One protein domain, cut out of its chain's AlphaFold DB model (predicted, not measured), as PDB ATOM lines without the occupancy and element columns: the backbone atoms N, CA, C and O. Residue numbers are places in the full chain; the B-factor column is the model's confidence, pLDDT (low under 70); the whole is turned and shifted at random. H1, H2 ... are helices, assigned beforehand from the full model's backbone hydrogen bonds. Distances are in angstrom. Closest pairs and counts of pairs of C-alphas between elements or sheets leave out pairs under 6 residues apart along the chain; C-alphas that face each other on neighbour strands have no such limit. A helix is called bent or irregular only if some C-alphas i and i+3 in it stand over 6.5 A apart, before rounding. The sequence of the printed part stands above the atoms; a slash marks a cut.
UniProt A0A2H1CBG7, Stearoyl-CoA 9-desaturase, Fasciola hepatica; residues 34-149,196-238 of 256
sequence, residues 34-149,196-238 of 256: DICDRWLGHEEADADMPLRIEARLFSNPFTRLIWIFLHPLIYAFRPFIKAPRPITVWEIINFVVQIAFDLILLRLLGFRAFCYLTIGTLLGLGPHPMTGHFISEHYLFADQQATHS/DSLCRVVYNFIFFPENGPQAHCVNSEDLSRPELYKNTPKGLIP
ATOM      1  N   ASP A  34      46.583 -33.671 -57.401       43.34
ATOM      2  CA  ASP A  34      46.731 -32.696 -56.307       43.34
ATOM      3  C   ASP A  34      45.924 -33.074 -55.039       43.34
ATOM      4  O   ASP A  34      46.013 -32.402 -54.014       43.34
ATOM      5  N   ILE A  35      45.063 -34.101 -55.091       45.12
ATOM      6  CA  ILE A  35      44.267 -34.551 -53.944       45.12
ATOM      7  C   ILE A  35      45.119 -35.397 -52.984       45.12
ATOM      8  O   ILE A  35      44.908 -35.267 -51.787       45.12
ATOM      9  N   CYS A  36      46.085 -36.208 -53.436       47.56
ATOM     10  CA  CYS A  36      46.921 -36.955 -52.478       47.56
ATOM     11  C   CYS A  36      47.749 -35.982 -51.620       47.56
ATOM     12  O   CYS A  36      47.631 -36.002 -50.399       47.56
ATOM     13  N   ASP A  37      48.411 -35.007 -52.253       53.19
ATOM     14  CA  ASP A  37      49.135 -33.937 -51.547       53.19
ATOM     15  C   ASP A  37      48.235 -33.132 -50.604       53.19
ATOM     16  O   ASP A  37      48.624 -32.751 -49.503       53.19
ATOM     17  N   ARG A  38      46.996 -32.874 -51.030       59.91
ATOM     18  CA  ARG A  38      46.043 -32.067 -50.265       59.91
ATOM     19  C   ARG A  38      45.413 -32.807 -49.092       59.91
ATOM     20  O   ARG A  38      44.978 -32.161 -48.142       59.91
ATOM     21  N   TRP A  39      45.289 -34.124 -49.192       61.69
ATOM     22  CA  TRP A  39      44.614 -34.962 -48.207       61.69
ATOM     23  C   TRP A  39      45.577 -35.906 -47.493       61.69
ATOM     24  O   TRP A  39      45.121 -36.853 -46.862       61.69
ATOM     25  N   LEU A  40      46.875 -35.625 -47.557       69.50
ATOM     26  CA  LEU A  40      47.933 -36.419 -46.955       69.50
ATOM     27  C   LEU A  40      47.617 -36.782 -45.501       69.50
ATOM     28  O   LEU A  40      47.355 -35.920 -44.658       69.50
ATOM     29  N   GLY A  41      47.634 -38.078 -45.205       68.88
ATOM     30  CA  GLY A  41      47.368 -38.578 -43.869       68.88
ATOM     31  C   GLY A  41      45.906 -38.450 -43.437       68.88
ATOM     32  O   GLY A  41      45.641 -38.602 -42.251       68.88
ATOM     33  N   HIS A  42      44.937 -38.203 -44.324       70.88
ATOM     34  CA  HIS A  42      43.513 -38.251 -43.974       70.88
ATOM     35  C   HIS A  42      42.911 -39.638 -44.177       70.88
ATOM     36  O   HIS A  42      42.935 -40.183 -45.276       70.88
ATOM     37  N   GLU A  43      42.253 -40.169 -43.142       71.69
ATOM     38  CA  GLU A  43      41.780 -41.557 -43.133       71.69
ATOM     39  C   GLU A  43      40.926 -41.949 -44.332       71.69
ATOM     40  O   GLU A  43      41.126 -43.036 -44.846       71.69
ATOM     41  N   GLU A  44      39.989 -41.116 -44.778       68.94
ATOM     42  CA  GLU A  44      39.031 -41.493 -45.831       68.94
ATOM     43  C   GLU A  44      39.422 -40.962 -47.217       68.94
ATOM     44  O   GLU A  44      38.990 -41.496 -48.237       68.94
ATOM     45  N   ALA A  45      40.228 -39.901 -47.266       67.81
ATOM     46  CA  ALA A  45      40.543 -39.186 -48.501       67.81
ATOM     47  C   ALA A  45      41.905 -39.576 -49.089       67.81
ATOM     48  O   ALA A  45      42.077 -39.513 -50.308       67.81
ATOM     49  N   ASP A  46      42.839 -40.012 -48.243       73.56
ATOM     50  CA  ASP A  46      44.143 -40.498 -48.664       73.56
ATOM     51  C   ASP A  46      44.053 -41.981 -49.061       73.56
ATOM     52  O   ASP A  46      43.788 -42.876 -48.242       73.56
ATOM     53  N   ALA A  47      44.244 -42.234 -50.357       75.31
ATOM     54  CA  ALA A  47      44.211 -43.571 -50.932       75.31
ATOM     55  C   ALA A  47      45.426 -44.417 -50.519       75.31
ATOM     56  O   ALA A  47      45.332 -45.644 -50.570       75.31
ATOM     57  N   ASP A  48      46.511 -43.792 -50.057       78.00
ATOM     58  CA  ASP A  48      47.753 -44.441 -49.641       78.00
ATOM     59  C   ASP A  48      47.709 -44.904 -48.178       78.00
ATOM     60  O   ASP A  48      48.520 -45.729 -47.754       78.00
ATOM     61  N   MET A  49      46.681 -44.510 -47.420       78.44
ATOM     62  CA  MET A  49      46.478 -44.970 -46.043       78.44
ATOM     63  C   MET A  49      45.805 -46.358 -45.996       78.44
ATOM     64  O   MET A  49      44.790 -46.558 -46.672       78.44
ATOM     65  N   PRO A  50      46.265 -47.310 -45.159       82.94
ATOM     66  CA  PRO A  50      45.659 -48.636 -45.014       82.94
ATOM     67  C   PRO A  50      44.175 -48.585 -44.653       82.94
ATOM     68  O   PRO A  50      43.690 -47.668 -43.988       82.94
ATOM     69  N   LEU A  51      43.437 -49.609 -45.083       82.38
ATOM     70  CA  LEU A  51      42.060 -49.813 -44.646       82.38
ATOM     71  C   LEU A  51      42.022 -50.260 -43.176       82.38
ATOM     72  O   LEU A  51      42.883 -51.007 -42.710       82.38
ATOM     73  N   ARG A  52      40.930 -49.947 -42.469       81.56
ATOM     74  CA  ARG A  52      40.698 -50.419 -41.087       81.56
ATOM     75  C   ARG A  52      40.791 -51.940 -40.937       81.56
ATOM     76  O   ARG A  52      41.204 -52.442 -39.892       81.56
ATOM     77  N   ILE A  53      40.392 -52.691 -41.965       83.69
ATOM     78  CA  ILE A  53      40.508 -54.154 -41.962       83.69
ATOM     79  C   ILE A  53      41.966 -54.613 -42.058       83.69
ATOM     80  O   ILE A  53      42.333 -55.575 -41.389       83.69
ATOM     81  N   GLU A  54      42.807 -53.899 -42.812       85.19
ATOM     82  CA  GLU A  54      44.245 -54.164 -42.876       85.19
ATOM     83  C   GLU A  54      44.885 -53.907 -41.509       85.19
ATOM     84  O   GLU A  54      45.576 -54.776 -40.985       85.19
ATOM     85  N   ALA A  55      44.572 -52.770 -40.880       83.12
ATOM     86  CA  ALA A  55      45.038 -52.435 -39.534       83.12
ATOM     87  C   ALA A  55      44.708 -53.521 -38.496       83.12
ATOM     88  O   ALA A  55      45.538 -53.859 -37.653       83.12
ATOM     89  N   ARG A  56      43.510 -54.114 -38.574       82.88
ATOM     90  CA  ARG A  56      43.089 -55.194 -37.666       82.88
ATOM     91  C   ARG A  56      43.774 -56.525 -37.973       82.88
ATOM     92  O   ARG A  56      44.204 -57.219 -37.050       82.88
ATOM     93  N   LEU A  57      43.868 -56.890 -39.251       87.25
ATOM     94  CA  LEU A  57      44.419 -58.176 -39.688       87.25
ATOM     95  C   LEU A  57      45.942 -58.248 -39.490       87.25
ATOM     96  O   LEU A  57      46.488 -59.291 -39.121       87.25
ATOM     97  N   PHE A  58      46.631 -57.127 -39.688       88.38
ATOM     98  CA  PHE A  58      48.088 -57.035 -39.716       88.38
ATOM     99  C   PHE A  58      48.655 -56.333 -38.475       88.38
ATOM    100  O   PHE A  58      49.506 -55.454 -38.555       88.38
ATOM    101  N   SER A  59      48.179 -56.744 -37.301       82.31
ATOM    102  CA  SER A  59      48.516 -56.130 -36.011       82.31
ATOM    103  C   SER A  59      49.776 -56.693 -35.338       82.31
ATOM    104  O   SER A  59      50.399 -55.988 -34.547       82.31
ATOM    105  N   ASN A  60      50.200 -57.917 -35.668       86.62
ATOM    106  CA  ASN A  60      51.322 -58.615 -35.024       86.62
ATOM    107  C   ASN A  60      52.549 -58.697 -35.950       86.62
ATOM    108  O   ASN A  60      52.373 -58.735 -37.164       86.62
ATOM    109  N   PRO A  61      53.786 -58.845 -35.433       89.19
ATOM    110  CA  PRO A  61      54.995 -58.851 -36.268       89.19
ATOM    111  C   PRO A  61      54.974 -59.868 -37.417       89.19
ATOM    112  O   PRO A  61      55.350 -59.553 -38.543       89.19
ATOM    113  N   PHE A  62      54.467 -61.078 -37.168       93.00
ATOM    114  CA  PHE A  62      54.336 -62.098 -38.209       93.00
ATOM    115  C   PHE A  62      53.324 -61.703 -39.293       93.00
ATOM    116  O   PHE A  62      53.601 -61.856 -40.481       93.00
ATOM    117  N   THR A  63      52.163 -61.162 -38.908       91.94
ATOM    118  CA  THR A  63      51.165 -60.725 -39.889       91.94
ATOM    119  C   THR A  63      51.630 -59.475 -40.630       91.94
ATOM    120  O   THR A  63      51.424 -59.392 -41.832       91.94
ATOM    121  N   ARG A  64      52.366 -58.562 -39.990       90.69
ATOM    122  CA  ARG A  64      53.011 -57.418 -40.659       90.69
ATOM    123  C   ARG A  64      54.082 -57.836 -41.659       90.69
ATOM    124  O   ARG A  64      54.192 -57.233 -42.719       90.69
ATOM    125  N   LEU A  65      54.837 -58.895 -41.369       92.75
ATOM    126  CA  LEU A  65      55.757 -59.467 -42.349       92.75
ATOM    127  C   LEU A  65      54.991 -59.982 -43.574       92.75
ATOM    128  O   LEU A  65      55.353 -59.648 -44.695       92.75
ATOM    129  N   ILE A  66      53.897 -60.730 -43.372       92.81
ATOM    130  CA  ILE A  66      53.012 -61.163 -44.470       92.81
ATOM    131  C   ILE A  66      52.453 -59.954 -45.227       92.81
ATOM    132  O   ILE A  66      52.405 -59.972 -46.456       92.81
ATOM    133  N   TRP A  67      52.066 -58.900 -44.509       91.25
ATOM    134  CA  TRP A  67      51.567 -57.670 -45.106       91.25
ATOM    135  C   TRP A  67      52.584 -57.066 -46.066       91.25
ATOM    136  O   TRP A  67      52.199 -56.733 -47.170       91.25
ATOM    137  N   ILE A  68      53.874 -57.022 -45.722       91.38
ATOM    138  CA  ILE A  68      54.924 -56.512 -46.621       91.38
ATOM    139  C   ILE A  68      54.997 -57.315 -47.930       91.38
ATOM    140  O   ILE A  68      55.147 -56.735 -49.002       91.38
ATOM    141  N   PHE A  69      54.847 -58.642 -47.880       91.06
ATOM    142  CA  PHE A  69      54.810 -59.465 -49.098       91.06
ATOM    143  C   PHE A  69      53.556 -59.223 -49.944       91.06
ATOM    144  O   PHE A  69      53.615 -59.294 -51.171       91.06
ATOM    145  N   LEU A  70      52.419 -58.962 -49.299       90.69
ATOM    146  CA  LEU A  70      51.144 -58.700 -49.967       90.69
ATOM    147  C   LEU A  70      50.940 -57.220 -50.306       90.69
ATOM    148  O   LEU A  70      50.021 -56.900 -51.058       90.69
ATOM    149  N   HIS A  71      51.786 -56.333 -49.782       87.56
ATOM    150  CA  HIS A  71      51.627 -54.889 -49.858       87.56
ATOM    151  C   HIS A  71      51.434 -54.399 -51.292       87.56
ATOM    152  O   HIS A  71      50.457 -53.690 -51.506       87.56
ATOM    153  N   PRO A  72      52.222 -54.837 -52.298       88.00
ATOM    154  CA  PRO A  72      52.024 -54.378 -53.672       88.00
ATOM    155  C   PRO A  72      50.622 -54.686 -54.209       88.00
ATOM    156  O   PRO A  72      50.042 -53.881 -54.931       88.00
ATOM    157  N   LEU A  73      50.048 -55.834 -53.830       87.62
ATOM    158  CA  LEU A  73      48.695 -56.221 -54.230       87.62
ATOM    159  C   LEU A  73      47.640 -55.427 -53.460       87.62
ATOM    160  O   LEU A  73      46.666 -54.962 -54.039       87.62
ATOM    161  N   ILE A  74      47.819 -55.259 -52.154       87.94
ATOM    162  CA  ILE A  74      46.878 -54.497 -51.330       87.94
ATOM    163  C   ILE A  74      46.845 -53.035 -51.789       87.94
ATOM    164  O   ILE A  74      45.768 -52.499 -52.040       87.94
ATOM    165  N   TYR A  75      48.018 -52.429 -51.966       84.38
ATOM    166  CA  TYR A  75      48.205 -51.061 -52.433       84.38
ATOM    167  C   TYR A  75      47.595 -50.852 -53.826       84.38
ATOM    168  O   TYR A  75      46.855 -49.899 -54.038       84.38
ATOM    169  N   ALA A  76      47.785 -51.808 -54.741       84.62
ATOM    170  CA  ALA A  76      47.149 -51.820 -56.057       84.62
ATOM    171  C   ALA A  76      45.613 -51.743 -56.010       84.62
ATOM    172  O   ALA A  76      44.992 -51.005 -56.773       84.62
ATOM    173  N   PHE A  77      44.974 -52.527 -55.138       84.50
ATOM    174  CA  PHE A  77      43.513 -52.610 -55.097       84.50
ATOM    175  C   PHE A  77      42.858 -51.554 -54.201       84.50
ATOM    176  O   PHE A  77      41.675 -51.249 -54.374       84.50
ATOM    177  N   ARG A  78      43.605 -50.982 -53.256       83.19
ATOM    178  CA  ARG A  78      43.086 -50.057 -52.246       83.19
ATOM    179  C   ARG A  78      42.363 -48.834 -52.835       83.19
ATOM    180  O   ARG A  78      41.259 -48.564 -52.353       83.19
ATOM    181  N   PRO A  79      42.854 -48.148 -53.889       80.56
ATOM    182  CA  PRO A  79      42.149 -47.006 -54.474       80.56
ATOM    183  C   PRO A  79      40.732 -47.334 -54.958       80.56
ATOM    184  O   PRO A  79      39.830 -46.513 -54.812       80.56
ATOM    185  N   PHE A  80      40.493 -48.552 -55.460       82.06
ATOM    186  CA  PHE A  80      39.170 -48.977 -55.939       82.06
ATOM    187  C   PHE A  80      38.160 -49.215 -54.814       82.06
ATOM    188  O   PHE A  80      36.956 -49.225 -55.062       82.06
ATOM    189  N   ILE A  81      38.643 -49.424 -53.589       83.19
ATOM    190  CA  ILE A  81      37.806 -49.632 -52.405       83.19
ATOM    191  C   ILE A  81      37.602 -48.305 -51.674       83.19
ATOM    192  O   ILE A  81      36.487 -47.988 -51.267       83.19
ATOM    193  N   LYS A  82      38.686 -47.545 -51.498       74.62
ATOM    194  CA  LYS A  82      38.741 -46.396 -50.597       74.62
ATOM    195  C   LYS A  82      38.278 -45.096 -51.241       74.62
ATOM    196  O   LYS A  82      37.456 -44.383 -50.682       74.62
ATOM    197  N   ALA A  83      38.778 -44.813 -52.438       71.81
ATOM    198  CA  ALA A  83      38.491 -43.579 -53.156       71.81
ATOM    199  C   ALA A  83      38.255 -43.889 -54.643       71.81
ATOM    200  O   ALA A  83      39.047 -43.462 -55.490       71.81
ATOM    201  N   PRO A  84      37.191 -44.653 -54.978       78.00
ATOM    202  CA  PRO A  84      36.942 -45.075 -56.346       78.00
ATOM    203  C   PRO A  84      36.748 -43.855 -57.244       78.00
ATOM    204  O   PRO A  84      35.861 -43.026 -57.031       78.00
ATOM    205  N   ARG A  85      37.595 -43.752 -58.266       75.19
ATOM    206  CA  ARG A  85      37.529 -42.692 -59.272       75.19
ATOM    207  C   ARG A  85      36.724 -43.156 -60.486       75.19
ATOM    208  O   ARG A  85      36.715 -44.353 -60.787       75.19
ATOM    209  N   PRO A  86      36.032 -42.241 -61.187       81.50
ATOM    210  CA  PRO A  86      35.364 -42.588 -62.432       81.50
ATOM    211  C   PRO A  86      36.399 -43.034 -63.467       81.50
ATOM    212  O   PRO A  86      37.425 -42.385 -63.648       81.50
ATOM    213  N   ILE A  87      36.111 -44.132 -64.162       83.50
ATOM    214  CA  ILE A  87      36.966 -44.634 -65.238       83.50
ATOM    215  C   ILE A  87      36.832 -43.687 -66.434       83.50
ATOM    216  O   ILE A  87      35.741 -43.537 -66.991       83.50
ATOM    217  N   THR A  88      37.932 -43.059 -66.841       86.94
ATOM    218  CA  THR A  88      38.000 -42.217 -68.035       86.94
ATOM    219  C   THR A  88      38.520 -43.018 -69.233       86.94
ATOM    220  O   THR A  88      38.946 -44.172 -69.144       86.94
ATOM    221  N   VAL A  89      38.480 -42.392 -70.410       88.25
ATOM    222  CA  VAL A  89      38.998 -42.985 -71.650       88.25
ATOM    223  C   VAL A  89      40.498 -43.279 -71.542       88.25
ATOM    224  O   VAL A  89      40.974 -44.245 -72.134       88.25
ATOM    225  N   TRP A  90      41.247 -42.486 -70.775       86.88
ATOM    226  CA  TRP A  90      42.689 -42.661 -70.665       86.88
ATOM    227  C   TRP A  90      43.081 -43.873 -69.823       86.88
ATOM    228  O   TRP A  90      44.003 -44.587 -70.218       86.88
ATOM    229  N   GLU A  91      42.367 -44.169 -68.731       82.81
ATOM    230  CA  GLU A  91      42.607 -45.407 -67.981       82.81
ATOM    231  C   GLU A  91      42.276 -46.629 -68.840       82.81
ATOM    232  O   GLU A  91      43.017 -47.610 -68.810       82.81
ATOM    233  N   ILE A  92      41.223 -46.556 -69.668       87.88
ATOM    234  CA  ILE A  92      40.872 -47.634 -70.606       87.88
ATOM    235  C   ILE A  92      41.990 -47.843 -71.634       87.88
ATOM    236  O   ILE A  92      42.415 -48.977 -71.849       87.88
ATOM    237  N   ILE A  93      42.489 -46.768 -72.256       90.94
ATOM    238  CA  ILE A  93      43.597 -46.851 -73.218       90.94
ATOM    239  C   ILE A  93      44.828 -47.463 -72.551       90.94
ATOM    240  O   ILE A  93      45.413 -48.396 -73.101       90.94
ATOM    241  N   ASN A  94      45.206 -46.981 -71.366       87.19
ATOM    242  CA  ASN A  94      46.366 -47.516 -70.672       87.19
ATOM    243  C   ASN A  94      46.179 -48.998 -70.321       87.19
ATOM    244  O   ASN A  94      47.078 -49.793 -70.569       87.19
ATOM    245  N   PHE A  95      45.006 -49.394 -69.821       86.75
ATOM    246  CA  PHE A  95      44.700 -50.793 -69.530       86.75
ATOM    247  C   PHE A  95      44.858 -51.686 -70.770       86.75
ATOM    248  O   PHE A  95      45.513 -52.724 -70.707       86.75
ATOM    249  N   VAL A  96      44.330 -51.257 -71.922       93.62
ATOM    250  CA  VAL A  96      44.476 -51.994 -73.187       93.62
ATOM    251  C   VAL A  96      45.943 -52.104 -73.608       93.62
ATOM    252  O   VAL A  96      46.373 -53.180 -74.021       93.62
ATOM    253  N   VAL A  97      46.720 -51.024 -73.488       94.06
ATOM    254  CA  VAL A  97      48.155 -51.023 -73.822       94.06
ATOM    255  C   VAL A  97      48.940 -51.976 -72.917       94.06
ATOM    256  O   VAL A  97      49.742 -52.753 -73.432       94.06
ATOM    257  N   GLN A  98      48.686 -51.970 -71.604       91.69
ATOM    258  CA  GLN A  98      49.352 -52.867 -70.652       91.69
ATOM    259  C   GLN A  98      49.028 -54.339 -70.945       91.69
ATOM    260  O   GLN A  98      49.937 -55.151 -71.096       91.69
ATOM    261  N   ILE A  99      47.748 -54.678 -71.153       92.50
ATOM    262  CA  ILE A  99      47.344 -56.046 -71.518       92.50
ATOM    263  C   ILE A  99      47.972 -56.475 -72.850       92.50
ATOM    264  O   ILE A  99      48.441 -57.605 -72.979       92.50
ATOM    265  N   ALA A 100      48.015 -55.592 -73.850       95.19
ATOM    266  CA  ALA A 100      48.657 -55.896 -75.123       95.19
ATOM    267  C   ALA A 100      50.160 -56.168 -74.948       95.19
ATOM    268  O   ALA A 100      50.672 -57.132 -75.519       95.19
ATOM    269  N   PHE A 101      50.854 -55.363 -74.138       93.75
ATOM    270  CA  PHE A 101      52.264 -55.568 -73.817       93.75
ATOM    271  C   PHE A 101      52.501 -56.914 -73.118       93.75
ATOM    272  O   PHE A 101      53.352 -57.683 -73.568       93.75
ATOM    273  N   ASP A 102      51.704 -57.248 -72.102       92.62
ATOM    274  CA  ASP A 102      51.810 -58.516 -71.374       92.62
ATOM    275  C   ASP A 102      51.573 -59.726 -72.285       92.62
ATOM    276  O   ASP A 102      52.309 -60.715 -72.226       92.62
ATOM    277  N   LEU A 103      50.587 -59.646 -73.185       94.94
ATOM    278  CA  LEU A 103      50.314 -60.697 -74.169       94.94
ATOM    279  C   LEU A 103      51.451 -60.843 -75.189       94.94
ATOM    280  O   LEU A 103      51.824 -61.969 -75.533       94.94
ATOM    281  N   ILE A 104      52.026 -59.731 -75.661       95.94
ATOM    282  CA  ILE A 104      53.204 -59.745 -76.541       95.94
ATOM    283  C   ILE A 104      54.386 -60.394 -75.812       95.94
ATOM    284  O   ILE A 104      55.043 -61.277 -76.368       95.94
ATOM    285  N   LEU A 105      54.625 -60.022 -74.556       94.56
ATOM    286  CA  LEU A 105      55.697 -60.567 -73.731       94.56
ATOM    287  C   LEU A 105      55.529 -62.072 -73.514       94.56
ATOM    288  O   LEU A 105      56.462 -62.842 -73.755       94.56
ATOM    289  N   LEU A 106      54.323 -62.508 -73.144       95.38
ATOM    290  CA  LEU A 106      53.971 -63.920 -73.014       95.38
ATOM    291  C   LEU A 106      54.193 -64.682 -74.322       95.38
ATOM    292  O   LEU A 106      54.683 -65.812 -74.301       95.38
ATOM    293  N   ARG A 107      53.867 -64.075 -75.467       97.12
ATOM    294  CA  ARG A 107      54.002 -64.723 -76.775       97.12
ATOM    295  C   ARG A 107      55.451 -64.844 -77.243       97.12
ATOM    296  O   ARG A 107      55.765 -65.843 -77.900       97.12
ATOM    297  N   LEU A 108      56.283 -63.840 -76.961       97.62
ATOM    298  CA  LEU A 108      57.671 -63.754 -77.429       97.62
ATOM    299  C   LEU A 108      58.668 -64.421 -76.473       97.62
ATOM    300  O   LEU A 108      59.570 -65.117 -76.931       97.62
ATOM    301  N   LEU A 109      58.510 -64.224 -75.161       96.69
ATOM    302  CA  LEU A 109      59.458 -64.679 -74.134       96.69
ATOM    303  C   LEU A 109      58.936 -65.867 -73.309       96.69
ATOM    304  O   LEU A 109      59.702 -66.531 -72.606       96.69
ATOM    305  N   GLY A 110      57.640 -66.169 -73.412       96.50
ATOM    306  CA  GLY A 110      57.010 -67.306 -72.752       96.50
ATOM    307  C   GLY A 110      56.643 -67.061 -71.286       96.50
ATOM    308  O   GLY A 110      56.983 -66.055 -70.665       96.50
ATOM    309  N   PHE A 111      55.958 -68.047 -70.706       96.19
ATOM    310  CA  PHE A 111      55.406 -67.974 -69.350       96.19
ATOM    311  C   PHE A 111      56.467 -67.772 -68.257       96.19
ATOM    312  O   PHE A 111      56.225 -67.076 -67.279       96.19
ATOM    313  N   ARG A 112      57.670 -68.338 -68.427       96.75
ATOM    314  CA  ARG A 112      58.752 -68.203 -67.436       96.75
ATOM    315  C   ARG A 112      59.220 -66.757 -67.285       96.75
ATOM    316  O   ARG A 112      59.429 -66.317 -66.161       96.75
ATOM    317  N   ALA A 113      59.371 -66.036 -68.397       94.69
ATOM    318  CA  ALA A 113      59.761 -64.629 -68.379       94.69
ATOM    319  C   ALA A 113      58.671 -63.765 -67.737       94.69
ATOM    320  O   ALA A 113      58.976 -62.914 -66.907       94.69
ATOM    321  N   PHE A 114      57.405 -64.047 -68.054       92.00
ATOM    322  CA  PHE A 114      56.268 -63.390 -67.416       92.00
ATOM    323  C   PHE A 114      56.271 -63.600 -65.894       92.00
ATOM    324  O   PHE A 114      56.302 -62.628 -65.147       92.00
ATOM    325  N   CYS A 115      56.364 -64.850 -65.416       94.00
ATOM    326  CA  CYS A 115      56.453 -65.134 -63.981       94.00
ATOM    327  C   CYS A 115      57.663 -64.471 -63.317       94.00
ATOM    328  O   CYS A 115      57.542 -63.980 -62.199       94.00
ATOM    329  N   TYR A 116      58.821 -64.460 -63.984       94.69
ATOM    330  CA  TYR A 116      60.022 -63.808 -63.466       94.69
ATOM    331  C   TYR A 116      59.788 -62.312 -63.226       94.69
ATOM    332  O   TYR A 116      60.118 -61.818 -62.152       94.69
ATOM    333  N   LEU A 117      59.172 -61.613 -64.183       91.81
ATOM    334  CA  LEU A 117      58.857 -60.191 -64.052       91.81
ATOM    335  C   LEU A 117      57.800 -59.942 -62.976       91.81
ATOM    336  O   LEU A 117      58.012 -59.095 -62.116       91.81
ATOM    337  N   THR A 118      56.710 -60.717 -62.948       89.56
ATOM    338  CA  THR A 118      55.660 -60.564 -61.928       89.56
ATOM    339  C   THR A 118      56.206 -60.786 -60.517       89.56
ATOM    340  O   THR A 118      55.983 -59.966 -59.629       89.56
ATOM    341  N   ILE A 119      56.950 -61.875 -60.296       91.38
ATOM    342  CA  ILE A 119      57.545 -62.177 -58.988       91.38
ATOM    343  C   ILE A 119      58.608 -61.130 -58.638       91.38
ATOM    344  O   ILE A 119      58.662 -60.686 -57.495       91.38
ATOM    345  N   GLY A 120      59.419 -60.702 -59.610       91.56
ATOM    346  CA  GLY A 120      60.409 -59.642 -59.432       91.56
ATOM    347  C   GLY A 120      59.781 -58.333 -58.957       91.56
ATOM    348  O   GLY A 120      60.257 -57.761 -57.980       91.56
ATOM    349  N   THR A 121      58.674 -57.907 -59.569       88.12
ATOM    350  CA  THR A 121      57.917 -56.720 -59.148       88.12
ATOM    351  C   THR A 121      57.358 -56.876 -57.734       88.12
ATOM    352  O   THR A 121      57.514 -55.972 -56.917       88.12
ATOM    353  N   LEU A 122      56.764 -58.028 -57.401       87.44
ATOM    354  CA  LEU A 122      56.249 -58.283 -56.048       87.44
ATOM    355  C   LEU A 122      57.358 -58.260 -54.990       87.44
ATOM    356  O   LEU A 122      57.164 -57.725 -53.902       87.44
ATOM    357  N   LEU A 123      58.532 -58.816 -55.303       90.19
ATOM    358  CA  LEU A 123      59.679 -58.797 -54.399       90.19
ATOM    359  C   LEU A 123      60.300 -57.399 -54.281       90.19
ATOM    360  O   LEU A 123      60.701 -57.011 -53.186       90.19
ATOM    361  N   GLY A 124      60.359 -56.650 -55.384       88.19
ATOM    362  CA  GLY A 124      60.914 -55.298 -55.448       88.19
ATOM    363  C   GLY A 124      60.053 -54.245 -54.752       88.19
ATOM    364  O   GLY A 124      60.600 -53.365 -54.099       88.19
ATOM    365  N   LEU A 125      58.725 -54.356 -54.852       86.25
ATOM    366  CA  LEU A 125      57.774 -53.455 -54.191       86.25
ATOM    367  C   LEU A 125      57.367 -53.937 -52.788       86.25
ATOM    368  O   LEU A 125      56.818 -53.158 -52.013       86.25
ATOM    369  N   GLY A 126      57.613 -55.204 -52.442       88.25
ATOM    370  CA  GLY A 126      57.253 -55.794 -51.149       88.25
ATOM    371  C   GLY A 126      58.423 -55.854 -50.153       88.25
ATOM    372  O   GLY A 126      58.698 -54.884 -49.462       88.25
ATOM    373  N   PRO A 127      59.119 -56.993 -50.002       89.44
ATOM    374  CA  PRO A 127      60.157 -57.188 -48.981       89.44
ATOM    375  C   PRO A 127      61.483 -56.455 -49.233       89.44
ATOM    376  O   PRO A 127      62.373 -56.509 -48.379       89.44
ATOM    377  N   HIS A 128      61.674 -55.823 -50.390       90.75
ATOM    378  CA  HIS A 128      62.911 -55.112 -50.684       90.75
ATOM    379  C   HIS A 128      63.103 -53.920 -49.724       90.75
ATOM    380  O   HIS A 128      62.142 -53.207 -49.439       90.75
ATOM    381  N   PRO A 129      64.332 -53.622 -49.257       87.00
ATOM    382  CA  PRO A 129      64.577 -52.502 -48.343       87.00
ATOM    383  C   PRO A 129      64.035 -51.155 -48.815       87.00
ATOM    384  O   PRO A 129      63.634 -50.328 -48.001       87.00
ATOM    385  N   MET A 130      64.014 -50.943 -50.132       86.06
ATOM    386  CA  MET A 130      63.500 -49.718 -50.734       86.06
ATOM    387  C   MET A 130      62.007 -49.528 -50.474       86.06
ATOM    388  O   MET A 130      61.604 -48.385 -50.363       86.06
ATOM    389  N   THR A 131      61.211 -50.581 -50.254       85.19
ATOM    390  CA  THR A 131      59.793 -50.473 -49.855       85.19
ATOM    391  C   THR A 131      59.596 -49.696 -48.559       85.19
ATOM    392  O   THR A 131      58.514 -49.170 -48.313       85.19
ATOM    393  N   GLY A 132      60.648 -49.555 -47.748       87.38
ATOM    394  CA  GLY A 132      60.625 -48.649 -46.611       87.38
ATOM    395  C   GLY A 132      60.222 -47.220 -46.978       87.38
ATOM    396  O   GLY A 132      59.702 -46.555 -46.096       87.38
ATOM    397  N   HIS A 133      60.401 -46.766 -48.228       87.06
ATOM    398  CA  HIS A 133      59.976 -45.426 -48.646       87.06
ATOM    399  C   HIS A 133      58.447 -45.270 -48.579       87.06
ATOM    400  O   HIS A 133      57.970 -44.413 -47.849       87.06
ATOM    401  N   PHE A 134      57.669 -46.200 -49.153       84.12
ATOM    402  CA  PHE A 134      56.203 -46.214 -49.008       84.12
ATOM    403  C   PHE A 134      55.754 -46.198 -47.543       84.12
ATOM    404  O   PHE A 134      54.737 -45.602 -47.193       84.12
ATOM    405  N   ILE A 135      56.514 -46.875 -46.677       85.88
ATOM    406  CA  ILE A 135      56.202 -46.948 -45.253       85.88
ATOM    407  C   ILE A 135      56.546 -45.631 -44.544       85.88
ATOM    408  O   ILE A 135      55.751 -45.168 -43.736       85.88
ATOM    409  N   SER A 136      57.700 -45.019 -44.826       84.50
ATOM    410  CA  SER A 136      58.065 -43.720 -44.238       84.50
ATOM    411  C   SER A 136      57.126 -42.595 -44.654       84.50
ATOM    412  O   SER A 136      56.940 -41.638 -43.916       84.50
ATOM    413  N   GLU A 137      56.559 -42.709 -45.846       80.00
ATOM    414  CA  GLU A 137      55.825 -41.632 -46.496       80.00
ATOM    415  C   GLU A 137      54.345 -41.586 -46.082       80.00
ATOM    416  O   GLU A 137      53.754 -40.514 -46.012       80.00
ATOM    417  N   HIS A 138      53.738 -42.728 -45.748       73.88
ATOM    418  CA  HIS A 138      52.284 -42.805 -45.533       73.88
ATOM    419  C   HIS A 138      51.866 -43.535 -44.250       73.88
ATOM    420  O   HIS A 138      50.696 -43.885 -44.071       73.88
ATOM    421  N   TYR A 139      52.800 -43.795 -43.334       71.81
ATOM    422  CA  TYR A 139      52.487 -44.405 -42.041       71.81
ATOM    423  C   TYR A 139      52.965 -43.503 -40.922       71.81
ATOM    424  O   TYR A 139      54.096 -43.025 -40.925       71.81
ATOM    425  N   LEU A 140      52.093 -43.298 -39.938       65.25
ATOM    426  CA  LEU A 140      52.458 -42.520 -38.773       65.25
ATOM    427  C   LEU A 140      53.452 -43.310 -37.937       65.25
ATOM    428  O   LEU A 140      53.214 -44.464 -37.573       65.25
ATOM    429  N   PHE A 141      54.536 -42.647 -37.573       64.50
ATOM    430  CA  PHE A 141      55.415 -43.099 -36.512       64.50
ATOM    431  C   PHE A 141      55.004 -42.430 -35.195       64.50
ATOM    432  O   PHE A 141      54.057 -41.640 -35.130       64.50
ATOM    433  N   ALA A 142      55.691 -42.773 -34.106       53.28
ATOM    434  CA  ALA A 142      55.366 -42.315 -32.750       53.28
ATOM    435  C   ALA A 142      55.367 -40.777 -32.555       53.28
ATOM    436  O   ALA A 142      54.992 -40.291 -31.490       53.28
ATOM    437  N   ASP A 143      55.777 -40.008 -33.560       57.75
ATOM    438  CA  ASP A 143      55.841 -38.545 -33.583       57.75
ATOM    439  C   ASP A 143      54.607 -37.862 -34.208       57.75
ATOM    440  O   ASP A 143      54.544 -36.636 -34.215       57.75
ATOM    441  N   GLN A 144      53.604 -38.627 -34.667       65.56
ATOM    442  CA  GLN A 144      52.329 -38.131 -35.223       65.56
ATOM    443  C   GLN A 144      52.451 -37.253 -36.484       65.56
ATOM    444  O   GLN A 144      51.473 -36.615 -36.879       65.56
ATOM    445  N   GLN A 145      53.614 -37.227 -37.138       72.62
ATOM    446  CA  GLN A 145      53.788 -36.522 -38.406       72.62
ATOM    447  C   GLN A 145      53.125 -37.314 -39.539       72.62
ATOM    448  O   GLN A 145      53.317 -38.524 -39.621       72.62
ATOM    449  N   ALA A 146      52.348 -36.636 -40.396       73.12
ATOM    450  CA  ALA A 146      51.576 -37.265 -41.479       73.12
ATOM    451  C   ALA A 146      52.438 -38.097 -42.435       73.12
ATOM    452  O   ALA A 146      51.986 -39.119 -42.943       73.12
ATOM    453  N   THR A 147      53.658 -37.620 -42.666       85.31
ATOM    454  CA  THR A 147      54.638 -38.206 -43.563       85.31
ATOM    455  C   THR A 147      56.046 -37.852 -43.111       85.31
ATOM    456  O   THR A 147      56.233 -36.801 -42.500       85.31
ATOM    457  N   HIS A 148      57.051 -38.652 -43.457       87.50
ATOM    458  CA  HIS A 148      58.444 -38.392 -43.114       87.50
ATOM    459  C   HIS A 148      59.330 -38.314 -44.345       87.50
ATOM    460  O   HIS A 148      59.290 -39.172 -45.227       87.50
ATOM    461  N   SER A 149      60.236 -37.339 -44.341       92.81
ATOM    462  CA  SER A 149      61.343 -37.331 -45.289       92.81
ATOM    463  C   SER A 149      62.403 -38.371 -44.903       92.81
ATOM    464  O   SER A 149      62.659 -38.669 -43.733       92.81
ATOM    465  N   ASP A 196      66.859 -41.956 -41.714       92.88
ATOM    466  CA  ASP A 196      68.201 -42.119 -42.286       92.88
ATOM    467  C   ASP A 196      68.411 -43.502 -42.935       92.88
ATOM    468  O   ASP A 196      69.298 -43.690 -43.775       92.88
ATOM    469  N   SER A 197      67.554 -44.478 -42.607       92.94
ATOM    470  CA  SER A 197      67.639 -45.859 -43.091       92.94
ATOM    471  C   SER A 197      66.266 -46.481 -43.374       92.94
ATOM    472  O   SER A 197      65.503 -46.763 -42.451       92.94
ATOM    473  N   LEU A 198      65.993 -46.811 -44.642       92.31
ATOM    474  CA  LEU A 198      64.770 -47.525 -45.039       92.31
ATOM    475  C   LEU A 198      64.708 -48.950 -44.466       92.31
ATOM    476  O   LEU A 198      63.644 -49.416 -44.069       92.31
ATOM    477  N   CYS A 199      65.853 -49.628 -44.311       92.81
ATOM    478  CA  CYS A 199      65.902 -50.920 -43.618       92.81
ATOM    479  C   CYS A 199      65.397 -50.796 -42.174       92.81
ATOM    480  O   CYS A 199      64.692 -51.678 -41.683       92.81
ATOM    481  N   ARG A 200      65.763 -49.701 -41.491       91.56
ATOM    482  CA  ARG A 200      65.307 -49.423 -40.127       91.56
ATOM    483  C   ARG A 200      63.817 -49.106 -40.102       91.56
ATOM    484  O   ARG A 200      63.147 -49.573 -39.194       91.56
ATOM    485  N   VAL A 201      63.299 -48.386 -41.097       91.00
ATOM    486  CA  VAL A 201      61.856 -48.140 -41.256       91.00
ATOM    487  C   VAL A 201      61.090 -49.461 -41.351       91.00
ATOM    488  O   VAL A 201      60.194 -49.708 -40.545       91.00
ATOM    489  N   VAL A 202      61.504 -50.367 -42.244       92.06
ATOM    490  CA  VAL A 202      60.878 -51.693 -42.399       92.06
ATOM    491  C   VAL A 202      60.989 -52.520 -41.114       92.06
ATOM    492  O   VAL A 202      60.006 -53.104 -40.657       92.06
ATOM    493  N   TYR A 203      62.168 -52.551 -40.485       91.38
ATOM    494  CA  TYR A 203      62.365 -53.239 -39.206       91.38
ATOM    495  C   TYR A 203      61.427 -52.686 -38.125       91.38
ATOM    496  O   TYR A 203      60.744 -53.441 -37.432       91.38
ATOM    497  N   ASN A 204      61.353 -51.361 -38.018       88.19
ATOM    498  CA  ASN A 204      60.522 -50.681 -37.044       88.19
ATOM    499  C   ASN A 204      59.036 -50.972 -37.266       88.19
ATOM    500  O   ASN A 204      58.312 -51.214 -36.305       88.19
ATOM    501  N   PHE A 205      58.594 -50.996 -38.521       87.94
ATOM    502  CA  PHE A 205      57.228 -51.333 -38.904       87.94
ATOM    503  C   PHE A 205      56.838 -52.754 -38.475       87.94
ATOM    504  O   PHE A 205      55.763 -52.969 -37.910       87.94
ATOM    505  N   ILE A 206      57.726 -53.730 -38.686       89.75
ATOM    506  CA  ILE A 206      57.467 -55.132 -38.336       89.75
ATOM    507  C   ILE A 206      57.467 -55.330 -36.818       89.75
ATOM    508  O   ILE A 206      56.554 -55.955 -36.283       89.75
ATOM    509  N   PHE A 207      58.496 -54.838 -36.126       86.88
ATOM    510  CA  PHE A 207      58.792 -55.283 -34.762       86.88
ATOM    511  C   PHE A 207      58.310 -54.343 -33.656       86.88
ATOM    512  O   PHE A 207      58.119 -54.812 -32.535       86.88
ATOM    513  N   PHE A 208      58.088 -53.051 -33.924       81.25
ATOM    514  CA  PHE A 208      57.639 -52.126 -32.881       81.25
ATOM    515  C   PHE A 208      56.110 -52.067 -32.838       81.25
ATOM    516  O   PHE A 208      55.486 -51.741 -33.848       81.25
ATOM    517  N   PRO A 209      55.481 -52.338 -31.679       70.69
ATOM    518  CA  PRO A 209      54.024 -52.370 -31.559       70.69
ATOM    519  C   PRO A 209      53.335 -51.065 -31.964       70.69
ATOM    520  O   PRO A 209      52.225 -51.114 -32.487       70.69
ATOM    521  N   GLU A 210      54.006 -49.932 -31.751       70.25
ATOM    522  CA  GLU A 210      53.484 -48.589 -32.024       70.25
ATOM    523  C   GLU A 210      53.452 -48.233 -33.514       70.25
ATOM    524  O   GLU A 210      52.713 -47.337 -33.896       70.25
ATOM    525  N   ASN A 211      54.178 -48.973 -34.357       75.06
ATOM    526  CA  ASN A 211      54.180 -48.805 -35.811       75.06
ATOM    527  C   ASN A 211      53.360 -49.913 -36.481       75.06
ATOM    528  O   ASN A 211      53.040 -50.919 -35.850       75.06
ATOM    529  N   GLY A 212      53.078 -49.789 -37.775       79.12
ATOM    530  CA  GLY A 212      52.353 -50.796 -38.554       79.12
ATOM    531  C   GLY A 212      51.129 -50.202 -39.247       79.12
ATOM    532  O   GLY A 212      50.891 -49.002 -39.134       79.12
ATOM    533  N   PRO A 213      50.299 -51.017 -39.919       78.56
ATOM    534  CA  PRO A 213      49.107 -50.516 -40.601       78.56
ATOM    535  C   PRO A 213      48.090 -49.847 -39.676       78.56
ATOM    536  O   PRO A 213      47.276 -49.053 -40.124       78.56
ATOM    537  N   GLN A 214      48.128 -50.146 -38.380       73.56
ATOM    538  CA  GLN A 214      47.298 -49.487 -37.379       73.56
ATOM    539  C   GLN A 214      47.785 -48.083 -36.997       73.56
ATOM    540  O   GLN A 214      46.975 -47.285 -36.526       73.56
ATOM    541  N   ALA A 215      49.058 -47.764 -37.229       69.19
ATOM    542  CA  ALA A 215      49.627 -46.438 -37.022       69.19
ATOM    543  C   ALA A 215      49.380 -45.595 -38.281       69.19
ATOM    544  O   ALA A 215      50.260 -45.374 -39.108       69.19
ATOM    545  N   HIS A 216      48.118 -45.220 -38.481       64.19
ATOM    546  CA  HIS A 216      47.655 -44.563 -39.694       64.19
ATOM    547  C   HIS A 216      46.891 -43.283 -39.350       64.19
ATOM    548  O   HIS A 216      46.095 -43.287 -38.420       64.19
ATOM    549  N   CYS A 217      47.148 -42.253 -40.159       61.28
ATOM    550  CA  CYS A 217      46.455 -40.985 -40.375       61.28
ATOM    551  C   CYS A 217      46.419 -39.938 -39.229       61.28
ATOM    552  O   CYS A 217      46.379 -40.237 -38.036       61.28
ATOM    553  N   VAL A 218      46.430 -38.663 -39.616       57.69
ATOM    554  CA  VAL A 218      46.396 -37.501 -38.727       57.69
ATOM    555  C   VAL A 218      44.944 -37.089 -38.497       57.69
ATOM    556  O   VAL A 218      44.163 -36.934 -39.431       57.69
ATOM    557  N   ASN A 219      44.567 -36.854 -37.240       53.34
ATOM    558  CA  ASN A 219      43.246 -36.314 -36.890       53.34
ATOM    559  C   ASN A 219      43.140 -34.790 -37.121       53.34
ATOM    560  O   ASN A 219      42.311 -34.131 -36.495       53.34
ATOM    561  N   SER A 220      44.011 -34.199 -37.943       46.88
ATOM    562  CA  SER A 220      44.035 -32.756 -38.186       46.88
ATOM    563  C   SER A 220      42.882 -32.368 -39.103       46.88
ATOM    564  O   SER A 220      42.747 -32.924 -40.182       46.88
ATOM    565  N   GLU A 221      42.046 -31.420 -38.691       51.22
ATOM    566  CA  GLU A 221      40.980 -30.859 -39.528       51.22
ATOM    567  C   GLU A 221      41.542 -29.701 -40.370       51.22
ATOM    568  O   GLU A 221      42.153 -28.787 -39.811       51.22
ATOM    569  N   ASP A 222      41.312 -29.683 -41.692       49.66
ATOM    570  CA  ASP A 222      41.531 -28.467 -42.490       49.66
ATOM    571  C   ASP A 222      40.443 -27.442 -42.133       49.66
ATOM    572  O   ASP A 222      39.285 -27.514 -42.561       49.66
ATOM    573  N   LEU A 223      40.843 -26.463 -41.320       57.16
ATOM    574  CA  LEU A 223      39.986 -25.394 -40.809       57.16
ATOM    575  C   LEU A 223      39.435 -24.479 -41.913       57.16
ATOM    576  O   LEU A 223      38.478 -23.745 -41.664       57.16
ATOM    577  N   SER A 224      40.015 -24.498 -43.119       47.91
ATOM    578  CA  SER A 224      39.531 -23.711 -44.258       47.91
ATOM    579  C   SER A 224      38.294 -24.318 -44.928       47.91
ATOM    580  O   SER A 224      37.579 -23.603 -45.635       47.91
ATOM    581  N   ARG A 225      38.019 -25.613 -44.693       50.62
ATOM    582  CA  ARG A 225      36.896 -26.372 -45.275       50.62
ATOM    583  C   ARG A 225      36.215 -27.293 -44.254       50.62
ATOM    584  O   ARG A 225      36.193 -28.518 -44.416       50.62
ATOM    585  N   PRO A 226      35.626 -26.726 -43.185       52.59
ATOM    586  CA  PRO A 226      35.047 -27.498 -42.085       52.59
ATOM    587  C   PRO A 226      33.881 -28.407 -42.515       52.59
ATOM    588  O   PRO A 226      33.579 -29.398 -41.849       52.59
ATOM    589  N   GLU A 227      33.219 -28.107 -43.633       54.47
ATOM    590  CA  GLU A 227      32.138 -28.914 -44.200       54.47
ATOM    591  C   GLU A 227      32.578 -30.324 -44.611       54.47
ATOM    592  O   GLU A 227      31.769 -31.249 -44.530       54.47
ATOM    593  N   LEU A 228      33.850 -30.503 -44.986       48.09
ATOM    594  CA  LEU A 228      34.401 -31.792 -45.409       48.09
ATOM    595  C   LEU A 228      34.639 -32.737 -44.225       48.09
ATOM    596  O   LEU A 228      34.569 -33.950 -44.395       48.09
ATOM    597  N   TYR A 229      34.823 -32.189 -43.021       46.00
ATOM    598  CA  TYR A 229      35.113 -32.942 -41.794       46.00
ATOM    599  C   TYR A 229      33.907 -33.118 -40.877       46.00
ATOM    600  O   TYR A 229      33.987 -33.810 -39.863       46.00
ATOM    601  N   LYS A 230      32.763 -32.521 -41.230       50.56
ATOM    602  CA  LYS A 230      31.549 -32.544 -40.404       50.56
ATOM    603  C   LYS A 230      31.037 -33.965 -40.130       50.56
ATOM    604  O   LYS A 230      30.447 -34.199 -39.079       50.56
ATOM    605  N   ASN A 231      31.283 -34.884 -41.065       49.03
ATOM    606  CA  ASN A 231      30.853 -36.283 -41.003       49.03
ATOM    607  C   ASN A 231      32.031 -37.274 -40.938       49.03
ATOM    608  O   ASN A 231      31.797 -38.481 -40.956       49.03
ATOM    609  N   THR A 232      33.278 -36.790 -40.888       40.81
ATOM    610  CA  THR A 232      34.466 -37.652 -40.862       40.81
ATOM    611  C   THR A 232      34.636 -38.239 -39.460       40.81
ATOM    612  O   THR A 232      34.514 -37.497 -38.477       40.81
ATOM    613  N   PRO A 233      34.902 -39.550 -39.317       42.00
ATOM    614  CA  PRO A 233      35.205 -40.143 -38.021       42.00
ATOM    615  C   PRO A 233      36.402 -39.417 -37.395       42.00
ATOM    616  O   PRO A 233      37.481 -39.383 -37.977       42.00
ATOM    617  N   LYS A 234      36.219 -38.801 -36.224       46.66
ATOM    618  CA  LYS A 234      37.334 -38.213 -35.472       46.66
ATOM    619  C   LYS A 234      37.977 -39.313 -34.632       46.66
ATOM    620  O   LYS A 234      37.346 -39.789 -33.688       46.66
ATOM    621  N   GLY A 235      39.208 -39.704 -34.955       46.84
ATOM    622  CA  GLY A 235      39.997 -40.632 -34.147       46.84
ATOM    623  C   GLY A 235      40.853 -41.570 -34.984       46.84
ATOM    624  O   GLY A 235      40.343 -42.252 -35.864       46.84
ATOM    625  N   LEU A 236      42.135 -41.655 -34.634       49.81
ATOM    626  CA  LEU A 236      43.104 -42.564 -35.234       49.81
ATOM    627  C   LEU A 236      44.073 -43.046 -34.171       49.81
ATOM    628  O   LEU A 236      44.248 -42.386 -33.147       49.81
ATOM    629  N   ILE A 237      44.656 -44.218 -34.419       47.72
ATOM    630  CA  ILE A 237      45.069 -45.181 -33.393       47.72
ATOM    631  C   ILE A 237      43.806 -45.729 -32.707       47.72
ATOM    632  O   ILE A 237      43.409 -45.200 -31.667       47.72
ATOM    633  N   PRO A 238      43.145 -46.759 -33.283       45.72
ATOM    634  CA  PRO A 238      41.854 -47.291 -32.817       45.72
ATOM    635  C   PRO A 238      41.741 -47.496 -31.297       45.72
ATOM    636  O   PRO A 238      40.660 -47.364 -30.735       45.72
TER     637      PRO A 238
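Overview. This is residues 34 to 149 and 196 to 238 of the 256 residues of the protein "Stearoyl-CoA 9-desaturase" of Fasciola hepatica (UniProt A0A2H1CBG7). A small cluster of crossing helices, H6 with H3a and H5, has a large V-shaped arm on it: the long helix H4 runs out as H4a, turns sharply and comes back as H4b. H3b, residues 83 to 88, H4a and H4b form an open frame round an empty middle, while residues 223 to 228 stick out at another end of the model. The printed part has 159 residues with seven named helices, H1 to H7 in chain order, and no named strand; its class is all helix, with mostly crossed packing. It is only just compact, close to loose, with a radius of gyration of the C-alphas of 17.9 A, and spans 55 by 39 by 28 A.

Arrangement. H1, residues 34 to 38, touches no helix. H2, residues 52 to 57, is close to but not clearly touching H3a, residues 61 to 69; their closest C-alphas, Leu 57 and Thr 63, are 7.2 A apart. H3a and H3b, residues 72 to 82, are arms of one helix by its hydrogen bonds, residues 61 to 82, bent where C-alphas 69 and 72 are 7.4 A apart; the arms are about perpendicular at 89 degrees. H3b is itself irregular, with C-alphas 76 and 79 7.1 A apart. Residues 89 to 125 were likewise assigned as one helix by hydrogen bonds, bent where C-alphas 108 and 111 are 9.4 A apart, into H4a, residues 89 to 108, and H4b, residues 111 to 125. H4a and H4b touch, closest at the C-alphas of Leu 106 and Phe 114, 6.1 A, at a steep tilt of 52 degrees, opposite ways. H4b and H5, residues 129 to 138, only just touch, with 3 pairs of C-alphas within 8 A, and only at the corner, closest at Leu 125 and Thr 131, 5.6 A. H6, residues 198 to 207, touches H5, about perpendicular at 73 degrees, with the closest C-alphas, Gly 132 and Leu 198, 4.6 A apart. H6 also touches H3a, at a steep tilt of 45 degrees, closest at the C-alphas of Pro 61 and Ile 206, 4.9 A. H7, residues 226 to 229, touches no helix. In H1, H2, H3a, H4a, H4b and H6 every O i to N i+4 pair is within hydrogen-bond range; H3b has 4 of 7 and H5 4 of 6, and H7 is too short for such a pair.

Along the chain. H1 begins at C-alpha 34 (46.731, -32.696, -56.307). From first to last C-alpha H3a measures 12.8 A, H3b 15.8 A, H4a 28.5 A, H4b 21.1 A, H5 15.9 A and H6 14.2 A. H4a ends at C-alpha 108 (57.671, -63.754, -77.429), and H7 ends at C-alpha 229 (35.113, -32.942, -41.794).

Size, cuts and confidence. The two C-alphas farthest apart, those of Leu 108 and Leu 223, are 55.9 A apart. Residues 150 to 195 are cut out, with 8.9 A between C-alphas 149 and 196. The links H1 to H2 and H6 to H7 are long. The mean pLDDT of the printed part is 78.7; residues 34 to 41, 44 to 45, 140 to 144 and 215 to 238 are under 70.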